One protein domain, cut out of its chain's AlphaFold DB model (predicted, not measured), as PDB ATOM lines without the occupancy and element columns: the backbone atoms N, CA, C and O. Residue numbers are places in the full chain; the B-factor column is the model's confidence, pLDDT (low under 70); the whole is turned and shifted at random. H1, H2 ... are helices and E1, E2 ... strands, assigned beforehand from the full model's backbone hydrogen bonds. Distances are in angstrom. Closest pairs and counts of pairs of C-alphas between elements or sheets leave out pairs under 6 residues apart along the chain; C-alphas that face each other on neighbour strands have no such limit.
ATOM      1  N   TYR A  12      -6.384  32.230  59.707       71.38
ATOM      2  CA  TYR A  12      -5.481  32.175  60.861       71.38
ATOM      3  C   TYR A  12      -6.146  31.436  62.010       71.38
ATOM      4  O   TYR A  12      -7.372  31.374  62.111       71.38
ATOM      5  N   TRP A  13      -5.326  30.868  62.889       66.88
ATOM      6  CA  TRP A  13      -5.816  30.245  64.108       66.88
ATOM      7  C   TRP A  13      -6.138  31.305  65.156       66.88
ATOM      8  O   TRP A  13      -5.247  32.012  65.620       66.88
ATOM      9  N   ASP A  14      -7.394  31.339  65.587       74.88
ATOM     10  CA  ASP A  14      -7.827  32.036  66.793       74.88
ATOM     11  C   ASP A  14      -8.679  31.098  67.648       74.88
ATOM     12  O   ASP A  14      -9.620  30.469  67.163       74.88
ATOM     13  N   ASN A  15      -8.339  30.965  68.931       76.62
ATOM     14  CA  ASN A  15      -9.084  30.140  69.890       76.62
ATOM     15  C   ASN A  15      -9.417  28.711  69.387       76.62
ATOM     16  O   ASN A  15     -10.548  28.240  69.528       76.62
ATOM     17  N   ASN A  16      -8.439  28.008  68.796       73.31
ATOM     18  CA  ASN A  16      -8.600  26.674  68.180       73.31
ATOM     19  C   ASN A  16      -9.617  26.604  67.026       73.31
ATOM     20  O   ASN A  16     -10.108  25.525  66.693       73.31
ATOM     21  N   LYS A  17      -9.928  27.731  66.390       69.44
ATOM     22  CA  LYS A  17     -10.713  27.792  65.158       69.44
ATOM     23  C   LYS A  17      -9.861  28.422  64.068       69.44
ATOM     24  O   LYS A  17      -9.170  29.401  64.337       69.44
ATOM     25  N   CYS A  18      -9.917  27.878  62.852       67.75
ATOM     26  CA  CYS A  18      -9.394  28.625  61.716       67.75
ATOM     27  C   CYS A  18     -10.433  29.652  61.290       67.75
ATOM     28  O   CYS A  18     -11.561  29.283  60.960       67.75
ATOM     29  N   ILE A  19     -10.061  30.924  61.346       67.94
ATOM     30  CA  ILE A  19     -10.883  32.042  60.907       67.94
ATOM     31  C   ILE A  19     -10.405  32.443  59.521       67.94
ATOM     32  O   ILE A  19      -9.267  32.888  59.375       67.94
ATOM     33  N   ASP A  20     -11.269  32.263  58.523       68.56
ATOM     34  CA  ASP A  20     -11.009  32.703  57.154       68.56
ATOM     35  C   ASP A  20     -10.783  34.218  57.139       68.56
ATOM     36  O   ASP A  20     -11.605  35.015  57.605       68.56
ATOM     37  N   ILE A  21      -9.622  34.602  56.639       61.69
ATOM     38  CA  ILE A  21      -9.216  35.967  56.390       61.69
ATOM     39  C   ILE A  21      -9.911  36.361  55.084       61.69
ATOM     40  O   ILE A  21      -9.333  36.305  54.004       61.69
ATOM     41  N   GLN A  22     -11.171  36.801  55.181       66.50
ATOM     42  CA  GLN A  22     -11.735  37.709  54.174       66.50
ATOM     43  C   GLN A  22     -11.072  39.078  54.342       66.50
ATOM     44  O   GLN A  22     -11.714  40.044  54.757       66.50
ATOM     45  N   ASP A  23      -9.768  39.145  54.105       71.44
ATOM     46  CA  ASP A  23      -9.047  40.399  54.175       71.44
ATOM     47  C   ASP A  23      -8.782  40.891  52.773       71.44
ATOM     48  O   ASP A  23      -7.925  40.400  52.041       71.44
ATOM     49  N   CYS A  24      -9.534  41.921  52.428       83.88
ATOM     50  CA  CYS A  24      -9.301  42.729  51.254       83.88
ATOM     51  C   CYS A  24      -8.093  43.650  51.488       83.88
ATOM     52  O   CYS A  24      -8.155  44.839  51.209       83.88
ATOM     53  N   SER A  25      -6.986  43.103  51.999       82.19
ATOM     54  CA  SER A  25      -5.704  43.790  52.215       82.19
ATOM     55  C   SER A  25      -4.870  43.893  50.933       82.19
ATOM     56  O   SER A  25      -3.714  44.308  50.967       82.19
ATOM     57  N   ILE A  26      -5.433  43.513  49.781       81.94
ATOM     58  CA  ILE A  26      -4.780  43.635  48.479       81.94
ATOM     59  C   ILE A  26      -4.599  45.125  48.161       81.94
ATOM     60  O   ILE A  26      -5.548  45.824  47.823       81.94
ATOM     61  N   GLU A  27      -3.370  45.631  48.246       84.44
ATOM     62  CA  GLU A  27      -3.084  47.045  47.948       84.44
ATOM     63  C   GLU A  27      -3.138  47.361  46.444       84.44
ATOM     64  O   GLU A  27      -3.268  48.517  46.042       84.44
ATOM     65  N   SER A  28      -3.040  46.335  45.597       87.69
ATOM     66  CA  SER A  28      -2.988  46.490  44.147       87.69
ATOM     67  C   SER A  28      -4.369  46.828  43.559       87.69
ATOM     68  O   SER A  28      -5.291  46.011  43.668       87.69
ATOM     69  N   PRO A  29      -4.523  47.972  42.852       89.06
ATOM     70  CA  PRO A  29      -5.746  48.308  42.112       89.06
ATOM     71  C   PRO A  29      -6.069  47.317  40.998       89.06
ATOM     72  O   PRO A  29      -7.204  47.255  40.538       89.06
ATOM     73  N   ILE A  30      -5.056  46.593  40.522       88.38
ATOM     74  CA  ILE A  30      -5.204  45.636  39.432       88.38
ATOM     75  C   ILE A  30      -5.694  44.305  39.985       88.38
ATOM     76  O   ILE A  30      -6.551  43.700  39.361       88.38
ATOM     77  N   ASP A  31      -5.194  43.868  41.142       85.19
ATOM     78  CA  ASP A  31      -5.477  42.524  41.656       85.19
ATOM     79  C   ASP A  31      -6.753  42.473  42.504       85.19
ATOM     80  O   ASP A  31      -7.489  41.492  42.439       85.19
ATOM     81  N   CYS A  32      -7.064  43.540  43.254       89.19
ATOM     82  CA  CYS A  32      -8.230  43.568  44.141       89.19
ATOM     83  C   CYS A  32      -9.561  43.223  43.442       89.19
ATOM     84  O   CYS A  32     -10.306  42.404  43.983       89.19
ATOM     85  N   PRO A  33      -9.877  43.763  42.246       90.25
ATOM     86  CA  PRO A  33     -11.150  43.473  41.587       90.25
ATOM     87  C   PRO A  33     -11.320  42.002  41.189       90.25
ATOM     88  O   PRO A  33     -12.445  41.581  40.932       90.25
ATOM     89  N   TYR A  34     -10.239  41.218  41.116       84.88
ATOM     90  CA  TYR A  34     -10.303  39.795  40.766       84.88
ATOM     91  C   TYR A  34     -10.651  38.890  41.953       84.88
ATOM     92  O   TYR A  34     -11.026  37.738  41.727       84.88
ATOM     93  N   ASP A  35     -10.577  39.384  43.193       82.81
ATOM     94  CA  ASP A  35     -11.088  38.658  44.355       82.81
ATOM     95  C   ASP A  35     -12.605  38.863  44.460       82.81
ATOM     96  O   ASP A  35     -13.108  39.973  44.635       82.81
ATOM     97  N   THR A  36     -13.361  37.769  44.369       82.88
ATOM     98  CA  THR A  36     -14.831  37.786  44.391       82.88
ATOM     99  C   THR A  36     -15.425  38.290  45.707       82.88
ATOM    100  O   THR A  36     -16.610  38.613  45.756       82.88
ATOM    101  N   ASN A  37     -14.632  38.349  46.778       84.56
ATOM    102  CA  ASN A  37     -15.042  38.879  48.075       84.56
ATOM    103  C   ASN A  37     -14.642  40.343  48.272       84.56
ATOM    104  O   ASN A  37     -14.988  40.918  49.309       84.56
ATOM    105  N   CYS A  38     -13.941  40.950  47.310       89.75
ATOM    106  CA  CYS A  38     -13.373  42.279  47.452       89.75
ATOM    107  C   CYS A  38     -13.754  43.246  46.326       89.75
ATOM    108  O   CYS A  38     -14.186  42.881  45.233       89.75
ATOM    109  N   ALA A  39     -13.659  44.526  46.668       93.50
ATOM    110  CA  ALA A  39     -13.998  45.665  45.843       93.50
ATOM    111  C   ALA A  39     -12.912  46.731  45.986       93.50
ATOM    112  O   ALA A  39     -12.576  47.112  47.113       93.50
ATOM    113  N   TYR A  40     -12.392  47.243  44.873       94.75
ATOM    114  CA  TYR A  40     -11.431  48.340  44.893       94.75
ATOM    115  C   TYR A  40     -12.157  49.687  44.873       94.75
ATOM    116  O   TYR A  40     -12.759  50.076  43.872       94.75
ATOM    117  N   LEU A  41     -12.118  50.405  45.996       93.75
ATOM    118  CA  LEU A  41     -12.834  51.660  46.216       93.75
ATOM    119  C   LEU A  41     -11.916  52.692  46.865       93.75
ATOM    120  O   LEU A  41     -11.221  52.398  47.833       93.75
ATOM    121  N   GLU A  42     -11.923  53.918  46.340       92.25
ATOM    122  CA  GLU A  42     -11.203  55.063  46.928       92.25
ATOM    123  C   GLU A  42      -9.713  54.788  47.221       92.25
ATOM    124  O   GLU A  42      -9.139  55.278  48.194       92.25
ATOM    125  N   GLY A  43      -9.071  53.989  46.365       92.44
ATOM    126  CA  GLY A  43      -7.660  53.634  46.513       92.44
ATOM    127  C   GLY A  43      -7.383  52.509  47.515       92.44
ATOM    128  O   GLY A  43      -6.234  52.333  47.911       92.44
ATOM    129  N   LYS A  44      -8.410  51.779  47.964       94.31
ATOM    130  CA  LYS A  44      -8.282  50.662  48.903       94.31
ATOM    131  C   LYS A  44      -9.128  49.480  48.466       94.31
ATOM    132  O   LYS A  44     -10.232  49.639  47.952       94.31
ATOM    133  N   CYS A  45      -8.629  48.285  48.730       92.88
ATOM    134  CA  CYS A  45      -9.428  47.085  48.612       92.88
ATOM    135  C   CYS A  45     -10.287  46.924  49.876       92.88
ATOM    136  O   CYS A  45      -9.853  47.183  50.997       92.88
ATOM    137  N   THR A  46     -11.563  46.611  49.692       92.81
ATOM    138  CA  THR A  46     -12.563  46.540  50.764       92.81
ATOM    139  C   THR A  46     -13.503  45.376  50.512       92.81
ATOM    140  O   THR A  46     -13.571  44.867  49.399       92.81
ATOM    141  N   LYS A  47     -14.242  44.937  51.532       91.06
ATOM    142  CA  LYS A  47     -15.188  43.829  51.384       91.06
ATOM    143  C   LYS A  47     -16.294  44.173  50.384       91.06
ATOM    144  O   LYS A  47     -17.036  45.138  50.567       91.06
ATOM    145  N   PHE A  48     -16.438  43.339  49.360       90.56
ATOM    146  CA  PHE A  48     -17.515  43.435  48.386       90.56
ATOM    147  C   PHE A  48     -18.851  43.009  49.004       90.56
ATOM    148  O   PHE A  48     -18.922  42.094  49.826       90.56
ATOM    149  N   THR A  49     -19.925  43.693  48.611       90.00
ATOM    150  CA  THR A  49     -21.288  43.426  49.099       90.00
ATOM    151  C   THR A  49     -22.276  43.274  47.949       90.00
ATOM    152  O   THR A  49     -22.952  42.257  47.860       90.00
ATOM    153  N   SER A  50     -22.360  44.271  47.066       92.94
ATOM    154  CA  SER A  50     -23.144  44.233  45.826       92.94
ATOM    155  C   SER A  50     -22.657  45.313  44.865       92.94
ATOM    156  O   SER A  50     -22.191  46.365  45.306       92.94
ATOM    157  N   CYS A  51     -22.835  45.093  43.560       94.56
ATOM    158  CA  CYS A  51     -22.610  46.112  42.538       94.56
ATOM    159  C   CYS A  51     -23.610  47.275  42.590       94.56
ATOM    160  O   CYS A  51     -23.274  48.375  42.158       94.56
ATOM    161  N   ASP A  52     -24.807  47.072  43.151       93.12
ATOM    162  CA  ASP A  52     -25.881  48.084  43.168       93.12
ATOM    163  C   ASP A  52     -25.517  49.358  43.946       93.12
ATOM    164  O   ASP A  52     -26.157  50.402  43.791       93.12
ATOM    165  N   ASN A  53     -24.479  49.275  44.780       91.50
ATOM    166  CA  ASN A  53     -23.955  50.382  45.572       91.50
ATOM    167  C   ASN A  53     -23.088  51.351  44.753       91.50
ATOM    168  O   ASN A  53     -22.667  52.380  45.282       91.50
ATOM    169  N   TYR A  54     -22.815  51.043  43.482       92.31
ATOM    170  CA  TYR A  54     -21.860  51.783  42.665       92.31
ATOM    171  C   TYR A  54     -22.499  52.370  41.408       92.31
ATOM    172  O   TYR A  54     -23.464  51.851  40.840       92.31
ATOM    173  N   VAL A  55     -21.933  53.488  40.960       94.31
ATOM    174  CA  VAL A  55     -22.358  54.211  39.763       94.31
ATOM    175  C   VAL A  55     -21.124  54.492  38.920       94.31
ATOM    176  O   VAL A  55     -20.140  55.026  39.426       94.31
ATOM    177  N   GLY A  56     -21.178  54.160  37.636       93.81
ATOM    178  CA  GLY A  56     -20.047  54.297  36.732       93.81
ATOM    179  C   GLY A  56     -20.402  53.949  35.293       93.81
ATOM    180  O   GLY A  56     -21.538  53.601  34.969       93.81
ATOM    181  N   ASP A  57     -19.414  54.075  34.415       94.94
ATOM    182  CA  ASP A  57     -19.450  53.376  33.136       94.94
ATOM    183  C   ASP A  57     -19.004  51.917  33.313       94.94
ATOM    184  O   ASP A  57     -18.596  51.492  34.396       94.94
ATOM    185  N   LYS A  58     -19.082  51.139  32.231       90.75
ATOM    186  CA  LYS A  58     -18.772  49.708  32.259       90.75
ATOM    187  C   LYS A  58     -17.351  49.448  32.767       90.75
ATOM    188  O   LYS A  58     -17.167  48.590  33.622       90.75
ATOM    189  N   SER A  59     -16.376  50.221  32.287       92.75
ATOM    190  CA  SER A  59     -14.975  50.062  32.683       92.75
ATOM    191  C   SER A  59     -14.761  50.385  34.161       92.75
ATOM    192  O   SER A  59     -13.966  49.726  34.819       92.75
ATOM    193  N   SER A  60     -15.467  51.386  34.687       94.06
ATOM    194  CA  SER A  60     -15.385  51.784  36.092       94.06
ATOM    195  C   SER A  60     -16.023  50.741  37.009       94.06
ATOM    196  O   SER A  60     -15.467  50.444  38.059       94.06
ATOM    197  N   CYS A  61     -17.154  50.149  36.612       94.50
ATOM    198  CA  CYS A  61     -17.785  49.062  37.365       94.50
ATOM    199  C   CYS A  61     -16.891  47.812  37.407       94.50
ATOM    200  O   CYS A  61     -16.659  47.264  38.482       94.50
ATOM    201  N   GLU A  62     -16.322  47.412  36.266       92.00
ATOM    202  CA  GLU A  62     -15.406  46.265  36.181       92.00
ATOM    203  C   GLU A  62     -14.117  46.488  36.987       92.00
ATOM    204  O   GLU A  62     -13.566  45.543  37.547       92.00
ATOM    205  N   ALA A  63     -13.661  47.740  37.098       93.62
ATOM    206  CA  ALA A  63     -12.513  48.110  37.922       93.62
ATOM    207  C   ALA A  63     -12.798  48.081  39.435       93.62
ATOM    208  O   ALA A  63     -11.853  48.103  40.216       93.62
ATOM    209  N   ILE A  64     -14.065  48.040  39.866       94.25
ATOM    210  CA  ILE A  64     -14.424  47.874  41.284       94.25
ATOM    211  C   ILE A  64     -14.362  46.397  41.653       94.25
ATOM    212  O   ILE A  64     -13.725  46.030  42.633       94.25
ATOM    213  N   SER A  65     -15.032  45.553  40.874       93.12
ATOM    214  CA  SER A  65     -15.043  44.105  41.053       93.12
ATOM    215  C   SER A  65     -15.332  43.434  39.716       93.12
ATOM    216  O   SER A  65     -16.181  43.894  38.950       93.12
ATOM    217  N   ILE A  66     -14.710  42.282  39.476       88.69
ATOM    218  CA  ILE A  66     -14.993  41.417  38.326       88.69
ATOM    219  C   ILE A  66     -16.445  40.917  38.314       88.69
ATOM    220  O   ILE A  66     -16.940  40.442  37.292       88.69
ATOM    221  N   LEU A  67     -17.146  41.038  39.445       90.12
ATOM    222  CA  LEU A  67     -18.567  40.741  39.558       90.12
ATOM    223  C   LEU A  67     -19.461  41.876  39.039       90.12
ATOM    224  O   LEU A  67     -20.655  41.652  38.908       90.12
ATOM    225  N   CYS A  68     -18.936  43.055  38.699       93.38
ATOM    226  CA  CYS A  68     -19.721  44.213  38.260       93.38
ATOM    227  C   CYS A  68     -19.575  44.499  36.761       93.38
ATOM    228  O   CYS A  68     -19.111  45.563  36.359       93.38
ATOM    229  N   THR A  69     -19.982  43.556  35.909       88.56
ATOM    230  CA  THR A  69     -19.785  43.653  34.444       88.56
ATOM    231  C   THR A  69     -20.966  44.252  33.675       88.56
ATOM    232  O   THR A  69     -20.915  44.375  32.448       88.56
ATOM    233  N   SER A  70     -22.067  44.558  34.360       89.12
ATOM    234  CA  SER A  70     -23.330  44.977  33.744       89.12
ATOM    235  C   SER A  70     -23.755  46.360  34.240       89.12
ATOM    236  O   SER A  70     -23.312  46.816  35.293       89.12
ATOM    237  N   LEU A  71     -24.610  47.038  33.470       91.81
ATOM    238  CA  LEU A  71     -25.134  48.365  33.792       91.81
ATOM    239  C   LEU A  71     -26.659  48.395  33.683       91.81
ATOM    240  O   LEU A  71     -27.213  47.879  32.713       91.81
ATOM    241  N   ASP A  72     -27.302  49.090  34.619       92.44
ATOM    242  CA  ASP A  72     -28.658  49.630  34.469       92.44
ATOM    243  C   ASP A  72     -28.569  51.165  34.445       92.44
ATOM    244  O   ASP A  72     -28.392  51.843  35.466       92.44
ATOM    245  N   GLY A  73     -28.554  51.726  33.234       91.19
ATOM    246  CA  GLY A  73     -28.193  53.124  33.010       91.19
ATOM    247  C   GLY A  73     -26.745  53.403  33.423       91.19
ATOM    248  O   GLY A  73     -25.813  53.015  32.726       91.19
ATOM    249  N   LYS A  74     -26.558  54.105  34.548       92.75
ATOM    250  CA  LYS A  74     -25.235  54.358  35.156       92.75
ATOM    251  C   LYS A  74     -24.975  53.522  36.408       92.75
ATOM    252  O   LYS A  74     -23.905  53.644  36.990       92.75
ATOM    253  N   LYS A  75     -25.948  52.743  36.883       95.75
ATOM    254  CA  LYS A  75     -25.757  51.901  38.063       95.75
ATOM    255  C   LYS A  75     -25.031  50.634  37.657       95.75
ATOM    256  O   LYS A  75     -25.447  49.976  36.704       95.75
ATOM    257  N   CYS A  76     -23.978  50.295  38.389       95.88
ATOM    258  CA  CYS A  76     -23.334  49.003  38.237       95.88
ATOM    259  C   CYS A  76     -24.322  47.907  38.652       95.88
ATOM    260  O   CYS A  76     -25.120  48.086  39.571       95.88
ATOM    261  N   GLN A  77     -24.292  46.783  37.951       94.94
ATOM    262  CA  GLN A  77     -25.130  45.622  38.221       94.94
ATOM    263  C   GLN A  77     -24.248  44.391  38.365       94.94
ATOM    264  O   GLN A  77     -23.214  44.275  37.696       94.94
ATOM    265  N   ASN A  78     -24.670  43.477  39.240       90.12
ATOM    266  CA  ASN A  78     -23.998  42.195  39.387       90.12
ATOM    267  C   ASN A  78     -24.025  41.473  38.038       90.12
ATOM    268  O   ASN A  78     -25.030  41.484  37.321       90.12
TER     269      ASN A  78
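Overview. This is residues 12 to 78 of the 243 residues of an uncharacterized protein of Paramecium tetraurelia (UniProt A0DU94). Look for a small body in which one short helix, H1, packs between two strand hairpins, E3 with E4 and E5 with E6, while a third hairpin, E1 with E2, makes an arm at one end, where residues 13 to 19 stick out. A long stretch without named elements, residues 22 to 37, joins this arm to the body. The printed part has 67 residues, under half of them in named elements, in the order E1 E2 E3 E4 H1 E5 E6; the class is mixed, and each hairpin is an antiparallel sheet of two strands. It is only just loose, close to compact, with a radius of gyration of the C-alphas of 13.5 A, and spans 48 by 20 by 16 A.

Arrangement. Begin at the hairpin of E3, residues 38 to 41, and E4, residues 44 to 47, antiparallel at 139 degrees; N 39 and O 46 are 2.8 A apart, within hydrogen-bond range. Next find H1, residues 58 to 64: its closest C-alpha pair with E3 is Tyr 40 and Ile 64, 4.7 A. In H1 every O i to N i+4 pair is within hydrogen-bond range. After H1 in the chain comes the hairpin of E5, residues 70 to 72, and E6, residues 75 to 77, with N 77 and O 70 within hydrogen-bond range at 2.8 A. The closest C-alphas of H1 and E6 are those of Cys 61 and Cys 76, 5.6 A. E3 and E4 are each apart from E5 and E6. The hairpin of E1, residues 12 to 14, and E2, residues 17 to 21, has N 14 and O 17 at 2.9 A, within hydrogen-bond range; both strands are apart from E3, E4, H1, E5 and E6.

Along the chain. Find C-alpha 38 at (-13.373, 42.279, 47.452), where E3 begins its 9.5 A; E4 covers 10.0 A. H1 runs 10.2 A from C-alpha 58 at (-18.772, 49.708, 32.259). E2 is 12.1 A long, E1 6.4 A, E5 7.1 A, and E6 6.3 A, ending at C-alpha 77, (-25.130, 45.622, 38.221).

Size, cuts and confidence. The C-alphas farthest apart, those of Asn 16 and Gly 73, are 48.2 A apart. The printed part has no cut, and the link from E2 to E3 is long, with 16 residues. The model's pLDDT is under 70 at residue 13 and residues 17 to 22.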